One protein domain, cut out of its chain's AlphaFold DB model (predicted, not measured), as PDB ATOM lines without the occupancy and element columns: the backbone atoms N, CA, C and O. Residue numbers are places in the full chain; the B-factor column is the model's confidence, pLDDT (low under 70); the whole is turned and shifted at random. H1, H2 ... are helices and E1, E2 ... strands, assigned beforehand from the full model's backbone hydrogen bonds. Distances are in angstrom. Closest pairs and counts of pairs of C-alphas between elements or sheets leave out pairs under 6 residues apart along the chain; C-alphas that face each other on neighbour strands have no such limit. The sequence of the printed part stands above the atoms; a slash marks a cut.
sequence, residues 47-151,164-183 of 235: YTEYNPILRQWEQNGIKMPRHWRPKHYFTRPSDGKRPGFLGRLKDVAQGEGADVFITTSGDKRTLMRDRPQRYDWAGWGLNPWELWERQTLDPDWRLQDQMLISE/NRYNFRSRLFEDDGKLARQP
ATOM      1  N   TYR A  47      -3.037  -2.021  62.099       80.75
ATOM      2  CA  TYR A  47      -2.443  -3.207  61.501       80.75
ATOM      3  C   TYR A  47      -1.729  -4.061  62.548       80.75
ATOM      4  O   TYR A  47      -1.244  -3.562  63.565       80.75
ATOM      5  N   THR A  48      -1.679  -5.366  62.296       85.69
ATOM      6  CA  THR A  48      -0.806  -6.260  63.052       85.69
ATOM      7  C   THR A  48       0.580  -6.235  62.423       85.69
ATOM      8  O   THR A  48       0.760  -6.665  61.282       85.69
ATOM      9  N   GLU A  49       1.551  -5.736  63.172       83.25
ATOM     10  CA  GLU A  49       2.914  -5.472  62.725       83.25
ATOM     11  C   GLU A  49       3.907  -6.242  63.582       83.25
ATOM     12  O   GLU A  49       3.647  -6.578  64.739       83.25
ATOM     13  N   TYR A  50       5.058  -6.547  63.005       83.25
ATOM     14  CA  TYR A  50       6.139  -7.181  63.733       83.25
ATOM     15  C   TYR A  50       7.070  -6.116  64.304       83.25
ATOM     16  O   TYR A  50       7.643  -5.317  63.565       83.25
ATOM     17  N   ASN A  51       7.260  -6.132  65.620       81.38
ATOM     18  CA  ASN A  51       8.241  -5.305  66.299       81.38
ATOM     19  C   ASN A  51       9.603  -6.022  66.282       81.38
ATOM     20  O   ASN A  51       9.775  -7.017  66.996       81.38
ATOM     21  N   PRO A  52      10.595  -5.547  65.505       73.44
ATOM     22  CA  PRO A  52      11.873  -6.241  65.376       73.44
ATOM     23  C   PRO A  52      12.767  -6.126  66.613       73.44
ATOM     24  O   PRO A  52      13.595  -7.008  66.846       73.44
ATOM     25  N   ILE A  53      12.597  -5.068  67.412       76.12
ATOM     26  CA  ILE A  53      13.374  -4.841  68.637       76.12
ATOM     27  C   ILE A  53      12.932  -5.845  69.702       76.12
ATOM     28  O   ILE A  53      13.757  -6.527  70.307       76.12
ATOM     29  N   LEU A  54      11.618  -5.975  69.887       80.38
ATOM     30  CA  LEU A  54      11.026  -6.881  70.871       80.38
ATOM     31  C   LEU A  54      10.804  -8.302  70.332       80.38
ATOM     32  O   LEU A  54      10.429  -9.192  71.094       80.38
ATOM     33  N   ARG A  55      11.053  -8.520  69.033       80.88
ATOM     34  CA  ARG A  55      10.853  -9.782  68.304       80.88
ATOM     35  C   ARG A  55       9.471 -10.391  68.545       80.88
ATOM     36  O   ARG A  55       9.342 -11.565  68.892       80.88
ATOM     37  N   GLN A  56       8.433  -9.571  68.423       85.69
ATOM     38  CA  GLN A  56       7.059  -9.985  68.688       85.69
ATOM     39  C   GLN A  56       6.066  -9.256  67.792       85.69
ATOM     40  O   GLN A  56       6.310  -8.140  67.346       85.69
ATOM     41  N   TRP A  57       4.923  -9.890  67.567       86.69
ATOM     42  CA  TRP A  57       3.814  -9.283  66.848       86.69
ATOM     43  C   TRP A  57       2.996  -8.394  67.771       86.69
ATOM     44  O   TRP A  57       2.700  -8.772  68.907       86.69
ATOM     45  N   GLU A  58       2.622  -7.225  67.274       87.00
ATOM     46  CA  GLU A  58       1.907  -6.188  68.002       87.00
ATOM     47  C   GLU A  58       0.792  -5.611  67.126       87.00
ATOM     48  O   GLU A  58       0.882  -5.587  65.902       87.00
ATOM     49  N   GLN A  59      -0.279  -5.138  67.749       86.06
ATOM     50  CA  GLN A  59      -1.320  -4.347  67.098       86.06
ATOM     51  C   GLN A  59      -1.559  -3.130  67.974       86.06
ATOM     52  O   GLN A  59      -1.859  -3.275  69.158       86.06
ATOM     53  N   ASN A  60      -1.392  -1.931  67.414       79.19
ATOM     54  CA  ASN A  60      -1.486  -0.675  68.167       79.19
ATOM     55  C   ASN A  60      -0.581  -0.641  69.421       79.19
ATOM     56  O   ASN A  60      -0.992  -0.153  70.469       79.19
ATOM     57  N   GLY A  61       0.625  -1.218  69.344       76.44
ATOM     58  CA  GLY A  61       1.569  -1.303  70.470       76.44
ATOM     59  C   GLY A  61       1.226  -2.356  71.533       76.44
ATOM     60  O   GLY A  61       1.949  -2.499  72.516       76.44
ATOM     61  N   ILE A  62       0.146  -3.120  71.348       82.19
ATOM     62  CA  ILE A  62      -0.235  -4.218  72.237       82.19
ATOM     63  C   ILE A  62       0.260  -5.532  71.642       82.19
ATOM     64  O   ILE A  62      -0.073  -5.881  70.509       82.19
ATOM     65  N   LYS A  63       1.019  -6.290  72.433       87.56
ATOM     66  CA  LYS A  63       1.507  -7.620  72.065       87.56
ATOM     67  C   LYS A  63       0.358  -8.563  71.699       87.56
ATOM     68  O   LYS A  63      -0.608  -8.707  72.450       87.56
ATOM     69  N   MET A  64       0.511  -9.270  70.583       87.69
ATOM     70  CA  MET A  64      -0.416 -10.310  70.155       87.69
ATOM     71  C   MET A  64      -0.460 -11.489  71.141       87.69
ATOM     72  O   MET A  64       0.564 -11.858  71.729       87.69
ATOM     73  N   PRO A  65      -1.633 -12.129  71.316       88.12
ATOM     74  CA  PRO A  65      -1.767 -13.312  72.158       88.12
ATOM     75  C   PRO A  65      -0.814 -14.435  71.739       88.12
ATOM     76  O   PRO A  65      -0.548 -14.634  70.560       88.12
ATOM     77  N   ARG A  66      -0.369 -15.261  72.691       82.56
ATOM     78  CA  ARG A  66       0.589 -16.359  72.435       82.56
ATOM     79  C   ARG A  66       0.129 -17.385  71.382       82.56
ATOM     80  O   ARG A  66       0.963 -18.055  70.787       82.56
ATOM     81  N   HIS A  67      -1.180 -17.544  71.186       84.75
ATOM     82  CA  HIS A  67      -1.763 -18.469  70.206       84.75
ATOM     83  C   HIS A  67      -1.953 -17.843  68.819       84.75
ATOM     84  O   HIS A  67      -2.300 -18.552  67.873       84.75
ATOM     85  N   TRP A  68      -1.759 -16.529  68.698       87.81
ATOM     86  CA  TRP A  68      -1.808 -15.845  67.421       87.81
ATOM     87  C   TRP A  68      -0.663 -16.343  66.537       87.81
ATOM     88  O   TRP A  68       0.447 -16.586  67.011       87.81
ATOM     89  N   ARG A  69      -0.947 -16.527  65.248       84.62
ATOM     90  CA  ARG A  69       0.037 -16.987  64.269       84.62
ATOM     91  C   ARG A  69       0.013 -16.071  63.055       84.62
ATOM     92  O   ARG A  69      -1.082 -15.794  62.552       84.62
ATOM     93  N   PRO A  70       1.183 -15.656  62.550       87.06
ATOM     94  CA  PRO A  70       1.237 -14.921  61.304       87.06
ATOM     95  C   PRO A  70       0.828 -15.827  60.143       87.06
ATOM     96  O   PRO A  70       0.882 -17.060  60.215       87.06
ATOM     97  N   LYS A  71       0.413 -15.207  59.042       87.31
ATOM     98  CA  LYS A  71       0.107 -15.912  57.799       87.31
ATOM     99  C   LYS A  71       1.347 -15.938  56.920       87.31
ATOM    100  O   LYS A  71       2.017 -14.920  56.754       87.31
ATOM    101  N   HIS A  72       1.613 -17.092  56.320       86.25
ATOM    102  CA  HIS A  72       2.709 -17.272  55.375       86.25
ATOM    103  C   HIS A  72       2.163 -17.439  53.960       86.25
ATOM    104  O   HIS A  72       1.194 -18.168  53.739       86.25
ATOM    105  N   TYR A  73       2.804 -16.783  53.000       84.75
ATOM    106  CA  TYR A  73       2.419 -16.812  51.596       84.75
ATOM    107  C   TYR A  73       3.628 -17.135  50.731       84.75
ATOM    108  O   TYR A  73       4.701 -16.566  50.919       84.75
ATOM    109  N   PHE A  74       3.441 -18.012  49.746       83.31
ATOM    110  CA  PHE A  74       4.429 -18.224  48.697       83.31
ATOM    111  C   PHE A  74       4.280 -17.128  47.648       83.31
ATOM    112  O   PHE A  74       3.303 -17.081  46.897       83.31
ATOM    113  N   THR A  75       5.260 -16.237  47.604       79.25
ATOM    114  CA  THR A  75       5.292 -15.112  46.681       79.25
ATOM    115  C   THR A  75       6.364 -15.371  45.641       79.25
ATOM    116  O   THR A  75       7.549 -15.418  45.957       79.25
ATOM    117  N   ARG A  76       5.955 -15.486  44.376       81.56
ATOM    118  CA  ARG A  76       6.893 -15.433  43.257       81.56
ATOM    119  C   ARG A  76       6.908 -14.031  42.651       81.56
ATOM    120  O   ARG A  76       5.878 -13.643  42.076       81.56
ATOM    121  N   PRO A  77       8.018 -13.282  42.757       79.81
ATOM    122  CA  PRO A  77       8.104 -11.939  42.224       79.81
ATOM    123  C   PRO A  77       8.027 -11.942  40.701       79.81
ATOM    124  O   PRO A  77       8.310 -12.937  40.033       79.81
ATOM    125  N   SER A  78       7.644 -10.796  40.150       81.69
ATOM    126  CA  SER A  78       7.696 -10.554  38.716       81.69
ATOM    127  C   SER A  78       8.956  -9.764  38.400       81.69
ATOM    128  O   SER A  78       9.152  -8.679  38.946       81.69
ATOM    129  N   ASP A  79       9.777 -10.267  37.480       81.62
ATOM    130  CA  ASP A  79      10.823  -9.444  36.881       81.62
ATOM    131  C   ASP A  79      10.221  -8.416  35.909       81.62
ATOM    132  O   ASP A  79      10.804  -7.367  35.726       81.62
ATOM    133  N   GLY A  80       9.027  -8.634  35.351       80.00
ATOM    134  CA  GLY A  80       8.353  -7.685  34.457       80.00
ATOM    135  C   GLY A  80       8.616  -7.914  32.966       80.00
ATOM    136  O   GLY A  80       7.961  -7.281  32.147       80.00
ATOM    137  N   LYS A  81       9.488  -8.860  32.584       79.38
ATOM    138  CA  LYS A  81       9.717  -9.207  31.167       79.38
ATOM    139  C   LYS A  81       8.608 -10.086  30.591       79.38
ATOM    140  O   LYS A  81       8.326 -10.036  29.396       79.38
ATOM    141  N   ARG A  82       8.028 -10.959  31.419       76.19
ATOM    142  CA  ARG A  82       6.920 -11.846  31.042       76.19
ATOM    143  C   ARG A  82       5.771 -11.653  32.033       76.19
ATOM    144  O   ARG A  82       5.773 -12.298  33.081       76.19
ATOM    145  N   PRO A  83       4.797 -10.774  31.741       71.62
ATOM    146  CA  PRO A  83       3.660 -10.597  32.631       71.62
ATOM    147  C   PRO A  83       2.772 -11.854  32.661       71.62
ATOM    148  O   PRO A  83       2.689 -12.613  31.692       71.62
ATOM    149  N   GLY A  84       2.080 -12.064  33.783       75.69
ATOM    150  CA  GLY A  84       1.039 -13.087  33.925       75.69
ATOM    151  C   GLY A  84       1.483 -14.426  34.533       75.69
ATOM    152  O   GLY A  84       2.635 -14.651  34.901       75.69
ATOM    153  N   PHE A  85       0.518 -15.332  34.708       78.31
ATOM    154  CA  PHE A  85       0.743 -16.655  35.307       78.31
ATOM    155  C   PHE A  85       1.503 -17.603  34.366       78.31
ATOM    156  O   PHE A  85       2.477 -18.223  34.779       78.31
ATOM    157  N   LEU A  86       1.119 -17.651  33.085       80.06
ATOM    158  CA  LEU A  86       1.746 -18.524  32.083       80.06
ATOM    159  C   LEU A  86       3.215 -18.167  31.822       80.06
ATOM    160  O   LEU A  86       4.054 -19.057  31.697       80.06
ATOM    161  N   GLY A  87       3.537 -16.869  31.782       76.25
ATOM    162  CA  GLY A  87       4.917 -16.391  31.661       76.25
ATOM    163  C   GLY A  87       5.793 -16.895  32.806       76.25
ATOM    164  O   GLY A  87       6.874 -17.429  32.563       76.25
ATOM    165  N   ARG A  88       5.265 -16.834  34.035       78.31
ATOM    166  CA  ARG A  88       5.932 -17.362  35.228       78.31
ATOM    167  C   ARG A  88       6.063 -18.881  35.180       78.31
ATOM    168  O   ARG A  88       7.146 -19.393  35.428       78.31
ATOM    169  N   LEU A  89       5.017 -19.626  34.828       80.12
ATOM    170  CA  LEU A  89       5.124 -21.086  34.733       80.12
ATOM    171  C   LEU A  89       6.218 -21.505  33.740       80.12
ATOM    172  O   LEU A  89       7.033 -22.375  34.039       80.12
ATOM    173  N   LYS A  90       6.293 -20.816  32.597       80.00
ATOM    174  CA  LYS A  90       7.356 -21.025  31.615       80.00
ATOM    175  C   LYS A  90       8.741 -20.719  32.179       80.00
ATOM    176  O   LYS A  90       9.674 -21.456  31.897       80.00
ATOM    177  N   ASP A  91       8.867 -19.655  32.962       81.25
ATOM    178  CA  ASP A  91      10.113 -19.326  33.649       81.25
ATOM    179  C   ASP A  91      10.534 -20.469  34.603       81.25
ATOM    180  O   ASP A  91      11.688 -20.874  34.554       81.25
ATOM    181  N   VAL A  92       9.602 -21.099  35.349       80.00
ATOM    182  CA  VAL A  92       9.918 -22.304  36.165       80.00
ATOM    183  C   VAL A  92      10.476 -23.424  35.294       80.00
ATOM    184  O   VAL A  92      11.523 -23.982  35.598       80.00
ATOM    185  N   ALA A  93       9.778 -23.746  34.204       83.00
ATOM    186  CA  ALA A  93      10.150 -24.860  33.338       83.00
ATOM    187  C   ALA A  93      11.522 -24.664  32.668       83.00
ATOM    188  O   ALA A  93      12.158 -25.638  32.281       83.00
ATOM    189  N   GLN A  94      11.967 -23.414  32.516       81.12
ATOM    190  CA  GLN A  94      13.256 -23.061  31.917       81.12
ATOM    191  C   GLN A  94      14.363 -22.826  32.955       81.12
ATOM    192  O   GLN A  94      15.496 -22.571  32.559       81.12
ATOM    193  N   GLY A  95      14.048 -22.880  34.255       76.81
ATOM    194  CA  GLY A  95      14.971 -22.463  35.312       76.81
ATOM    195  C   GLY A  95      15.338 -20.975  35.243       76.81
ATOM    196  O   GLY A  95      16.384 -20.586  35.742       76.81
ATOM    197  N   GLU A  96      14.507 -20.154  34.593       78.00
ATOM    198  CA  GLU A  96      14.675 -18.702  34.484       78.00
ATOM    199  C   GLU A  96      13.760 -17.976  35.491       78.00
ATOM    200  O   GLU A  96      12.757 -18.517  35.968       78.00
ATOM    201  N   GLY A  97      14.034 -16.695  35.736       79.75
ATOM    202  CA  GLY A  97      13.146 -15.810  36.488       79.75
ATOM    203  C   GLY A  97      13.420 -15.793  37.991       79.75
ATOM    204  O   GLY A  97      14.276 -16.505  38.501       79.75
ATOM    205  N   ALA A  98      12.681 -14.947  38.707       81.62
ATOM    206  CA  ALA A  98      12.816 -14.838  40.154       81.62
ATOM    207  C   ALA A  98      12.348 -16.120  40.866       81.62
ATOM    208  O   ALA A  98      11.365 -16.756  40.454       81.62
ATOM    209  N   ASP A  99      13.024 -16.443  41.965       78.75
ATOM    210  CA  ASP A  99      12.712 -17.579  42.827       78.75
ATOM    211  C   ASP A  99      11.429 -17.343  43.631       78.75
ATOM    212  O   ASP A  99      10.835 -16.261  43.628       78.75
ATOM    213  N   VAL A 100      10.949 -18.397  44.288       80.00
ATOM    214  CA  VAL A 100       9.792 -18.315  45.182       80.00
ATOM    215  C   VAL A 100      10.272 -17.945  46.580       80.00
ATOM    216  O   VAL A 100      11.125 -18.620  47.149       80.00
ATOM    217  N   PHE A 101       9.674 -16.905  47.152       78.62
ATOM    218  CA  PHE A 101       9.960 -16.424  48.497       78.62
ATOM    219  C   PHE A 101       8.780 -16.688  49.420       78.62
ATOM    220  O   PHE A 101       7.632 -16.803  48.983       78.62
ATOM    221  N   ILE A 102       9.062 -16.749  50.716       80.56
ATOM    222  CA  ILE A 102       8.036 -16.839  51.748       80.56
ATOM    223  C   ILE A 102       7.832 -15.437  52.306       80.56
ATOM    224  O   ILE A 102       8.771 -14.786  52.752       80.56
ATOM    225  N   THR A 103       6.594 -14.965  52.256       82.38
ATOM    226  CA  THR A 103       6.173 -13.704  52.860       82.38
ATOM    227  C   THR A 103       5.421 -14.007  54.142       82.38
ATOM    228  O   THR A 103       4.403 -14.700  54.100       82.38
ATOM    229  N   THR A 104       5.899 -13.474  55.261       84.50
ATOM    230  CA  THR A 104       5.218 -13.557  56.556       84.50
ATOM    231  C   THR A 104       4.490 -12.245  56.814       84.50
ATOM    232  O   THR A 104       5.090 -11.182  56.700       84.50
ATOM    233  N   SER A 105       3.199 -12.310  57.135       85.69
ATOM    234  CA  SER A 105       2.370 -11.124  57.336       85.69
ATOM    235  C   SER A 105       1.353 -11.340  58.453       85.69
ATOM    236  O   SER A 105       0.722 -12.401  58.536       85.69
ATOM    237  N   GLY A 106       1.193 -10.330  59.309       85.69
ATOM    238  CA  GLY A 106       0.221 -10.343  60.399       85.69
ATOM    239  C   GLY A 106      -1.192  -9.960  59.961       85.69
ATOM    240  O   GLY A 106      -2.166 -10.445  60.535       85.69
ATOM    241  N   ASP A 107      -1.318  -9.169  58.896       83.94
ATOM    242  CA  ASP A 107      -2.596  -8.686  58.380       83.94
ATOM    243  C   ASP A 107      -2.656  -8.808  56.848       83.94
ATOM    244  O   ASP A 107      -1.731  -8.466  56.117       83.94
ATOM    245  N   LYS A 108      -3.798  -9.255  56.317       82.88
ATOM    246  CA  LYS A 108      -4.015  -9.320  54.864       82.88
ATOM    247  C   LYS A 108      -3.908  -7.936  54.208       82.88
ATOM    248  O   LYS A 108      -3.521  -7.866  53.043       82.88
ATOM    249  N   ARG A 109      -4.242  -6.863  54.934       81.12
ATOM    250  CA  ARG A 109      -4.164  -5.478  54.442       81.12
ATOM    251  C   ARG A 109      -2.724  -5.050  54.147       81.12
ATOM    252  O   ARG A 109      -2.490  -4.376  53.151       81.12
ATOM    253  N   THR A 110      -1.757  -5.517  54.936       79.00
ATOM    254  CA  THR A 110      -0.333  -5.178  54.769       79.00
ATOM    255  C   THR A 110       0.421  -6.176  53.897       79.00
ATOM    256  O   THR A 110       1.567  -5.926  53.533       79.00
ATOM    257  N   LEU A 111      -0.220  -7.276  53.480       82.31
ATOM    258  CA  LEU A 111       0.414  -8.348  52.709       82.31
ATOM    259  C   LEU A 111       1.193  -7.849  51.488       82.31
ATOM    260  O   LEU A 111       2.263  -8.367  51.199       82.31
ATOM    261  N   MET A 112       0.658  -6.889  50.729       81.06
ATOM    262  CA  MET A 112       1.343  -6.384  49.530       81.06
ATOM    263  C   MET A 112       2.645  -5.655  49.872       81.06
ATOM    264  O   MET A 112       3.587  -5.722  49.086       81.06
ATOM    265  N   ARG A 113       2.692  -5.006  51.038       79.88
ATOM    266  CA  ARG A 113       3.845  -4.271  51.560       79.88
ATOM    267  C   ARG A 113       4.876  -5.204  52.193       79.88
ATOM    268  O   ARG A 113       6.065  -5.011  51.984       79.88
ATOM    269  N   ASP A 114       4.405  -6.244  52.883       80.06
ATOM    270  CA  ASP A 114       5.243  -7.247  53.555       80.06
ATOM    271  C   ASP A 114       5.973  -8.178  52.568       80.06
ATOM    272  O   ASP A 114       6.885  -8.917  52.942       80.06
ATOM    273  N   ARG A 115       5.567  -8.182  51.292       80.25
ATOM    274  CA  ARG A 115       6.255  -8.949  50.247       80.25
ATOM    275  C   ARG A 115       7.673  -8.415  50.038       80.25
ATOM    276  O   ARG A 115       7.845  -7.200  49.969       80.25
ATOM    277  N   PRO A 116       8.660  -9.303  49.809       78.38
ATOM    278  CA  PRO A 116       9.992  -8.890  49.398       78.38
ATOM    279  C   PRO A 116       9.906  -7.949  48.203       78.38
ATOM    280  O   PRO A 116       9.301  -8.283  47.175       78.38
ATOM    281  N   GLN A 117      10.503  -6.770  48.336       80.56
ATOM    282  CA  GLN A 117      10.547  -5.827  47.238       80.56
ATOM    283  C   GLN A 117      11.647  -6.196  46.257       80.56
ATOM    284  O   GLN A 117      12.475  -7.072  46.497       80.56
ATOM    285  N   ARG A 118      11.645  -5.522  45.108       83.31
ATOM    286  CA  ARG A 118      12.506  -5.873  43.982       83.31
ATOM    287  C   ARG A 118      13.988  -5.937  44.316       83.31
ATOM    288  O   ARG A 118      14.649  -6.895  43.938       83.31
ATOM    289  N   TYR A 119      14.479  -4.937  45.031       80.19
ATOM    290  CA  TYR A 119      15.873  -4.866  45.449       80.19
ATOM    291  C   TYR A 119      16.200  -5.868  46.574       80.19
ATOM    292  O   TYR A 119      17.347  -6.309  46.651       80.19
ATOM    293  N   ASP A 120      15.212  -6.258  47.396       80.44
ATOM    294  CA  ASP A 120      15.375  -7.246  48.473       80.44
ATOM    295  C   ASP A 120      15.562  -8.642  47.892       80.44
ATOM    296  O   ASP A 120      16.585  -9.289  48.113       80.44
ATOM    297  N   TRP A 121      14.587  -9.111  47.106       82.38
ATOM    298  CA  TRP A 121      14.631 -10.471  46.573       82.38
ATOM    299  C   TRP A 121      15.708 -10.646  45.506       82.38
ATOM    300  O   TRP A 121      16.196 -11.757  45.316       82.38
ATOM    301  N   ALA A 122      16.100  -9.569  44.818       83.56
ATOM    302  CA  ALA A 122      17.204  -9.614  43.868       83.56
ATOM    303  C   ALA A 122      18.587  -9.610  44.546       83.56
ATOM    304  O   ALA A 122      19.579  -9.881  43.873       83.56
ATOM    305  N   GLY A 123      18.673  -9.314  45.850       82.44
ATOM    306  CA  GLY A 123      19.927  -9.326  46.612       82.44
ATOM    307  C   GLY A 123      20.849  -8.127  46.373       82.44
ATOM    308  O   GLY A 123      21.990  -8.135  46.825       82.44
ATOM    309  N   TRP A 124      20.381  -7.096  45.669       83.75
ATOM    310  CA  TRP A 124      21.172  -5.897  45.368       83.75
ATOM    311  C   TRP A 124      21.079  -4.817  46.447       83.75
ATOM    312  O   TRP A 124      22.000  -4.012  46.570       83.75
ATOM    313  N   GLY A 125      19.995  -4.817  47.232       80.50
ATOM    314  CA  GLY A 125      19.757  -3.814  48.267       80.50
ATOM    315  C   GLY A 125      19.447  -2.418  47.712       80.50
ATOM    316  O   GLY A 125      19.407  -2.189  46.500       80.50
ATOM    317  N   LEU A 126      19.201  -1.483  48.628       78.94
ATOM    318  CA  LEU A 126      19.088  -0.056  48.327       78.94
ATOM    319  C   LEU A 126      20.434   0.624  48.567       78.94
ATOM    320  O   LEU A 126      21.153   0.266  49.500       78.94
ATOM    321  N   ASN A 127      20.758   1.632  47.757       81.06
ATOM    322  CA  ASN A 127      21.867   2.521  48.094       81.06
ATOM    323  C   ASN A 127      21.466   3.467  49.260       81.06
ATOM    324  O   ASN A 127      20.275   3.590  49.569       81.06
ATOM    325  N   PRO A 128      22.423   4.143  49.930       82.12
ATOM    326  CA  PRO A 128      22.116   4.999  51.081       82.12
ATOM    327  C   PRO A 128      21.099   6.107  50.782       82.12
ATOM    328  O   PRO A 128      20.275   6.431  51.635       82.12
ATOM    329  N   TRP A 129      21.127   6.655  49.565       79.81
ATOM    330  CA  TRP A 129      20.197   7.694  49.135       79.81
ATOM    331  C   TRP A 129      18.768   7.158  48.961       79.81
ATOM    332  O   TRP A 129      17.830   7.728  49.500       79.81
ATOM    333  N   GLU A 130      18.597   6.020  48.287       80.19
ATOM    334  CA  GLU A 130      17.302   5.355  48.097       80.19
ATOM    335  C   GLU A 130      16.702   4.887  49.428       80.19
ATOM    336  O   GLU A 130      15.484   4.918  49.609       80.19
ATOM    337  N   LEU A 131      17.551   4.452  50.365       81.81
ATOM    338  CA  LEU A 131      17.127   4.110  51.717       81.81
ATOM    339  C   LEU A 131      16.619   5.353  52.461       81.81
ATOM    340  O   LEU A 131      15.542   5.302  53.054       81.81
ATOM    341  N   TRP A 132      17.366   6.459  52.400       82.12
ATOM    342  CA  TRP A 132      16.966   7.731  53.001       82.12
ATOM    343  C   TRP A 132      15.665   8.272  52.397       82.12
ATOM    344  O   TRP A 132      14.747   8.610  53.143       82.12
ATOM    345  N   GLU A 133      15.548   8.304  51.066       79.44
ATOM    346  CA  GLU A 133      14.335   8.738  50.362       79.44
ATOM    347  C   GLU A 133      13.132   7.936  50.826       79.44
ATOM    348  O   GLU A 133      12.090   8.499  51.130       79.44
ATOM    349  N   ARG A 134      13.274   6.617  50.934       76.38
ATOM    350  CA  ARG A 134      12.164   5.785  51.361       76.38
ATOM    351  C   ARG A 134      11.781   6.026  52.813       76.38
ATOM    352  O   ARG A 134      10.602   6.157  53.093       76.38
ATOM    353  N   GLN A 135      12.746   6.130  53.721       76.31
ATOM    354  CA  GLN A 135      12.455   6.449  55.124       76.31
ATOM    355  C   GLN A 135      11.810   7.836  55.284       76.31
ATOM    356  O   GLN A 135      10.999   8.049  56.183       76.31
ATOM    357  N   THR A 136      12.161   8.783  54.412       73.81
ATOM    358  CA  THR A 136      11.756  10.189  54.540       73.81
ATOM    359  C   THR A 136      10.474  10.511  53.770       73.81
ATOM    360  O   THR A 136       9.694  11.365  54.197       73.81
ATOM    361  N   LEU A 137      10.224   9.845  52.646       75.38
ATOM    362  CA  LEU A 137       9.134  10.174  51.724       75.38
ATOM    363  C   LEU A 137       7.974   9.178  51.764       75.38
ATOM    364  O   LEU A 137       6.879   9.552  51.359       75.38
ATOM    365  N   ASP A 138       8.171   7.949  52.250       71.81
ATOM    366  CA  ASP A 138       7.088   6.972  52.396       71.81
ATOM    367  C   ASP A 138       6.336   7.236  53.716       71.81
ATOM    368  O   ASP A 138       6.900   7.014  54.794       71.81
ATOM    369  N   PRO A 139       5.091   7.752  53.669       64.69
ATOM    370  CA  PRO A 139       4.340   8.100  54.874       64.69
ATOM    371  C   PRO A 139       3.960   6.870  55.704       64.69
ATOM    372  O   PRO A 139       3.780   6.986  56.913       64.69
ATOM    373  N   ASP A 140       3.914   5.699  55.067       69.75
ATOM    374  CA  ASP A 140       3.537   4.428  55.679       69.75
ATOM    375  C   ASP A 140       4.772   3.583  56.032       69.75
ATOM    376  O   ASP A 140       4.675   2.366  56.211       69.75
ATOM    377  N   TRP A 141       5.961   4.196  56.077       70.94
ATOM    378  CA  TRP A 141       7.198   3.500  56.413       70.94
ATOM    379  C   TRP A 141       7.157   2.906  57.828       70.94
ATOM    380  O   TRP A 141       6.906   3.606  58.808       70.94
ATOM    381  N   ARG A 142       7.455   1.604  57.938       75.81
ATOM    382  CA  ARG A 142       7.501   0.868  59.210       75.81
ATOM    383  C   ARG A 142       8.889   0.303  59.457       75.81
ATOM    384  O   ARG A 142       9.579  -0.118  58.529       75.81
ATOM    385  N   LEU A 143       9.255   0.166  60.730       69.00
ATOM    386  CA  LEU A 143      10.525  -0.450  61.130       69.00
ATOM    387  C   LEU A 143      10.656  -1.900  60.622       69.00
ATOM    388  O   LEU A 143      11.740  -2.326  60.229       69.00
ATOM    389  N   GLN A 144       9.537  -2.628  60.553       74.50
ATOM    390  CA  GLN A 144       9.438  -3.960  59.948       74.50
ATOM    391  C   GLN A 144       9.919  -3.999  58.487       74.50
ATOM    392  O   GLN A 144      10.496  -5.001  58.075       74.50
ATOM    393  N   ASP A 145       9.722  -2.934  57.704       72.50
ATOM    394  CA  ASP A 145      10.042  -2.933  56.271       72.50
ATOM    395  C   ASP A 145      11.562  -2.963  56.000       72.50
ATOM    396  O   ASP A 145      11.980  -3.162  54.861       72.50
ATOM    397  N   GLN A 146      12.398  -2.765  57.028       67.00
ATOM    398  CA  GLN A 146      13.856  -2.915  56.935       67.00
ATOM    399  C   GLN A 146      14.327  -4.362  57.126       67.00
ATOM    400  O   GLN A 146      15.520  -4.638  56.994       67.00
ATOM    401  N   MET A 147      13.433  -5.285  57.486       66.31
ATOM    402  CA  MET A 147      13.817  -6.629  57.900       66.31
ATOM    403  C   MET A 147      13.013  -7.702  57.174       66.31
ATOM    404  O   MET A 147      11.792  -7.652  57.064       66.31
ATOM    405  N   LEU A 148      13.716  -8.742  56.731       61.34
ATOM    406  CA  LEU A 148      13.089  -9.966  56.247       61.34
ATOM    407  C   LEU A 148      12.596 -10.782  57.447       61.34
ATOM    408  O   LEU A 148      13.390 -11.340  58.206       61.34
ATOM    409  N   ILE A 149      11.276 -10.861  57.613       60.19
ATOM    410  CA  ILE A 149      10.644 -11.664  58.664       60.19
ATOM    411  C   ILE A 149      10.483 -13.097  58.158       60.19
ATOM    412  O   ILE A 149       9.536 -13.427  57.435       60.19
ATOM    413  N   SER A 150      11.408 -13.968  58.554       60.19
ATOM    414  CA  SER A 150      11.332 -15.401  58.266       60.19
ATOM    415  C   SER A 150      11.182 -16.191  59.562       60.19
ATOM    416  O   SER A 150      12.158 -16.670  60.129       60.19
ATOM    417  N   GLU A 151       9.948 -16.308  60.052       54.06
ATOM    418  CA  GLU A 151       9.625 -17.088  61.259       54.06
ATOM    419  C   GLU A 151       9.284 -18.560  60.960       54.06
ATOM    420  O   GLU A 151       9.094 -19.354  61.879       54.06
ATOM    421  N   ASN A 164      24.549 -14.835  46.272       79.56
ATOM    422  CA  ASN A 164      23.958 -14.861  44.935       79.56
ATOM    423  C   ASN A 164      23.060 -13.637  44.727       79.56
ATOM    424  O   ASN A 164      22.194 -13.361  45.558       79.56
ATOM    425  N   ARG A 165      23.191 -12.938  43.597       86.69
ATOM    426  CA  ARG A 165      22.306 -11.824  43.219       86.69
ATOM    427  C   ARG A 165      21.611 -12.111  41.905       86.69
ATOM    428  O   ARG A 165      22.172 -12.723  40.996       86.69
ATOM    429  N   TYR A 166      20.371 -11.658  41.795       87.62
ATOM    430  CA  TYR A 166      19.592 -11.823  40.581       87.62
ATOM    431  C   TYR A 166      20.062 -10.833  39.520       87.62
ATOM    432  O   TYR A 166      19.862  -9.624  39.647       87.62
ATOM    433  N   ASN A 167      20.662 -11.329  38.445       88.88
ATOM    434  CA  ASN A 167      21.043 -10.495  37.317       88.88
ATOM    435  C   ASN A 167      19.853 -10.354  36.362       88.88
ATOM    436  O   ASN A 167      19.472 -11.300  35.673       88.88
ATOM    437  N   PHE A 168      19.279  -9.153  36.260       88.12
ATOM    438  CA  PHE A 168      18.108  -8.906  35.408       88.12
ATOM    439  C   PHE A 168      18.388  -9.082  33.909       88.12
ATOM    440  O   PHE A 168      17.451  -9.244  33.121       88.12
ATOM    441  N   ARG A 169      19.666  -9.081  33.505       85.38
ATOM    442  CA  ARG A 169      20.077  -9.337  32.121       85.38
ATOM    443  C   ARG A 169      19.977 -10.817  31.769       85.38
ATOM    444  O   ARG A 169      19.374 -11.159  30.750       85.38
ATOM    445  N   SER A 170      20.580 -11.675  32.590       84.88
ATOM    446  CA  SER A 170      20.600 -13.131  32.396       84.88
ATOM    447  C   SER A 170      19.338 -13.817  32.923       84.88
ATOM    448  O   SER A 170      19.012 -14.904  32.457       84.88
ATOM    449  N   ARG A 171      18.591 -13.149  33.814       86.94
ATOM    450  CA  ARG A 171      17.379 -13.631  34.500       86.94
ATOM    451  C   ARG A 171      17.632 -14.832  35.409       86.94
ATOM    452  O   ARG A 171      16.785 -15.720  35.504       86.94
ATOM    453  N   LEU A 172      18.797 -14.854  36.048       86.00
ATOM    454  CA  LEU A 172      19.240 -15.925  36.931       86.00
ATOM    455  C   LEU A 172      19.853 -15.334  38.201       86.00
ATOM    456  O   LEU A 172      20.407 -14.232  38.176       86.00
ATOM    457  N   PHE A 173      19.783 -16.092  39.293       85.62
ATOM    458  CA  PHE A 173      20.638 -15.858  40.450       85.62
ATOM    459  C   PHE A 173      22.060 -16.299  40.114       85.62
ATOM    460  O   PHE A 173      22.291 -17.432  39.690       85.62
ATOM    461  N   GLU A 174      23.004 -15.380  40.260       86.81
ATOM    462  CA  GLU A 174      24.413 -15.597  39.968       86.81
ATOM    463  C   GLU A 174      25.259 -15.279  41.198       86.81
ATOM    464  O   GLU A 174      24.987 -14.310  41.900       86.81
ATOM    465  N   ASP A 175      26.301 -16.074  41.414       86.56
ATOM    466  CA  ASP A 175      27.256 -15.902  42.509       86.56
ATOM    467  C   ASP A 175      28.028 -14.575  42.407       86.56
ATOM    468  O   ASP A 175      28.432 -14.157  41.318       86.56
ATOM    469  N   ASP A 176      28.278 -13.933  43.547       81.69
ATOM    470  CA  ASP A 176      28.940 -12.632  43.676       81.69
ATOM    471  C   ASP A 176      30.344 -12.655  43.068       81.69
ATOM    472  O   ASP A 176      30.744 -11.708  42.386       81.69
ATOM    473  N   GLY A 177      31.086 -13.755  43.235       81.94
ATOM    474  CA  GLY A 177      32.401 -13.931  42.627       81.94
ATOM    475  C   GLY A 177      32.331 -13.995  41.101       81.94
ATOM    476  O   GLY A 177      33.208 -13.467  40.409       81.94
ATOM    477  N   LYS A 178      31.269 -14.595  40.554       84.06
ATOM    478  CA  LYS A 178      31.006 -14.609  39.108       84.06
ATOM    479  C   LYS A 178      30.581 -13.229  38.606       84.06
ATOM    480  O   LYS A 178      31.061 -12.810  37.553       84.06
ATOM    481  N   LEU A 179      29.717 -12.524  39.333       85.56
ATOM    482  CA  LEU A 179      29.246 -11.183  38.975       85.56
ATOM    483  C   LEU A 179      30.385 -10.157  38.989       85.56
ATOM    484  O   LEU A 179      30.515  -9.383  38.043       85.56
ATOM    485  N   ALA A 180      31.268 -10.213  39.988       81.00
ATOM    486  CA  ALA A 180      32.415  -9.312  40.112       81.00
ATOM    487  C   ALA A 180      33.410  -9.418  38.941       81.00
ATOM    488  O   ALA A 180      34.098  -8.452  38.618       81.00
ATOM    489  N   ARG A 181      33.485 -10.584  38.284       85.62
ATOM    490  CA  ARG A 181      34.350 -10.820  37.113       85.62
ATOM    491  C   ARG A 181      33.701 -10.413  35.790       85.62
ATOM    492  O   ARG A 181      34.375 -10.398  34.762       85.62
ATOM    493  N   GLN A 182      32.400 -10.124  35.781       82.62
ATOM    494  CA  GLN A 182      31.712  -9.699  34.570       82.62
ATOM    495  C   GLN A 182      31.935  -8.201  34.320       82.62
ATOM    496  O   GLN A 182      31.947  -7.404  35.258       82.62
ATOM    497  N   PRO A 183      32.056  -7.776  33.049       80.75
ATOM    498  CA  PRO A 183      31.988  -6.361  32.712       80.75
ATOM    499  C   PRO A 183      30.701  -5.748  33.270       80.75
ATOM    500  O   PRO A 183      29.634  -6.351  33.128       80.75
TER     501      PRO A 183
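Overview. This is residues 47 to 151 and 164 to 183 of the 235 residues of an uncharacterized protein of Rachicladosporium antarcticum (UniProt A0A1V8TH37). Three small two-stranded sheets are spread out and joined by loops: E3 and E4 run along one side, the hairpin of E1 and E2 lies at one end, and the hairpin of E5 and E6, followed by H6, lies at the other. The short helices H2, H3 and H5 lie in between, the two longest helices, H1 and H4, lie on opposite sides of the whole, and no helix touches another. The printed part has 125 residues, with six named helices and six named strands in the order E1, E2, E3, H1, E4, H2, H3, H4, H5, E5, E6, H6; each sheet is antiparallel, and the class is mixed, helices and strands. The whole is only just loose, close to compact, with a radius of gyration of the C-alphas of 16.8 A and spans of 49 by 34 by 25 A.

Arrangement. Begin with E3, residues 71 to 75, and E4, residues 101 to 105, antiparallel at 150 degrees, where N 73 and O 103 are within hydrogen-bond range at 2.8 A. From E4 look to H2, residues 111 to 114: their closest C-alphas, Ser 105 and Leu 111, are 5.7 A apart. H2 and H5, residues 143 to 146, are close but not clearly touching, with the C-alphas of Asp 114 and Asp 145 closest at 7.0 A. Next comes E1, residues 48 to 51, whose Tyr 50 has its C-alpha 6.0 A from that of Gln 144, the closest pair of E1 and H5. E1 forms an antiparallel hairpin with E2, residues 56 to 59, at 141 degrees, with N 49 and O 58 at 2.8 A. Toward the other end, H3, residues 118 to 121, and E5, residues 164 to 167, come closest at the C-alphas of Trp 121 and Tyr 166, 7.9 A. E5 and E6, residues 172 to 175, are an antiparallel hairpin at 138 degrees, with N 165 and O 174 at 2.8 A. H6, residues 176 to 180, comes closest to E5 at the C-alphas of Asp 176 and Asn 164, 5.6 A. H1, residues 85 to 94, and H4, residues 128 to 137, are apart. In H1, H4 and H6 every O i to N i+4 pair is within hydrogen-bond range; H2, H3 and H5 are too short for one.

Along the chain. Find C-alpha 71 at (0.107, -15.912, 57.799); from there E3 runs 12.3 A, and E4 returns over 12.8 A. H1 is 14.5 A long, and H4 is 14.0 A, from C-alpha 128 at (22.116, 4.999, 51.081). H6 ends at C-alpha 180, (32.415, -9.312, 40.112).

Size, cuts and confidence. The C-alphas farthest apart, Pro 65 and Pro 183, are 52.4 A apart. Residues 152 to 163 are not printed, and C-alphas 151 and 164 are 21.8 A apart across this cut. The link from E2 to E3 is long, with 11 residues. Confidence is under 70 at residues 139 to 140, 143 and 146 to 151.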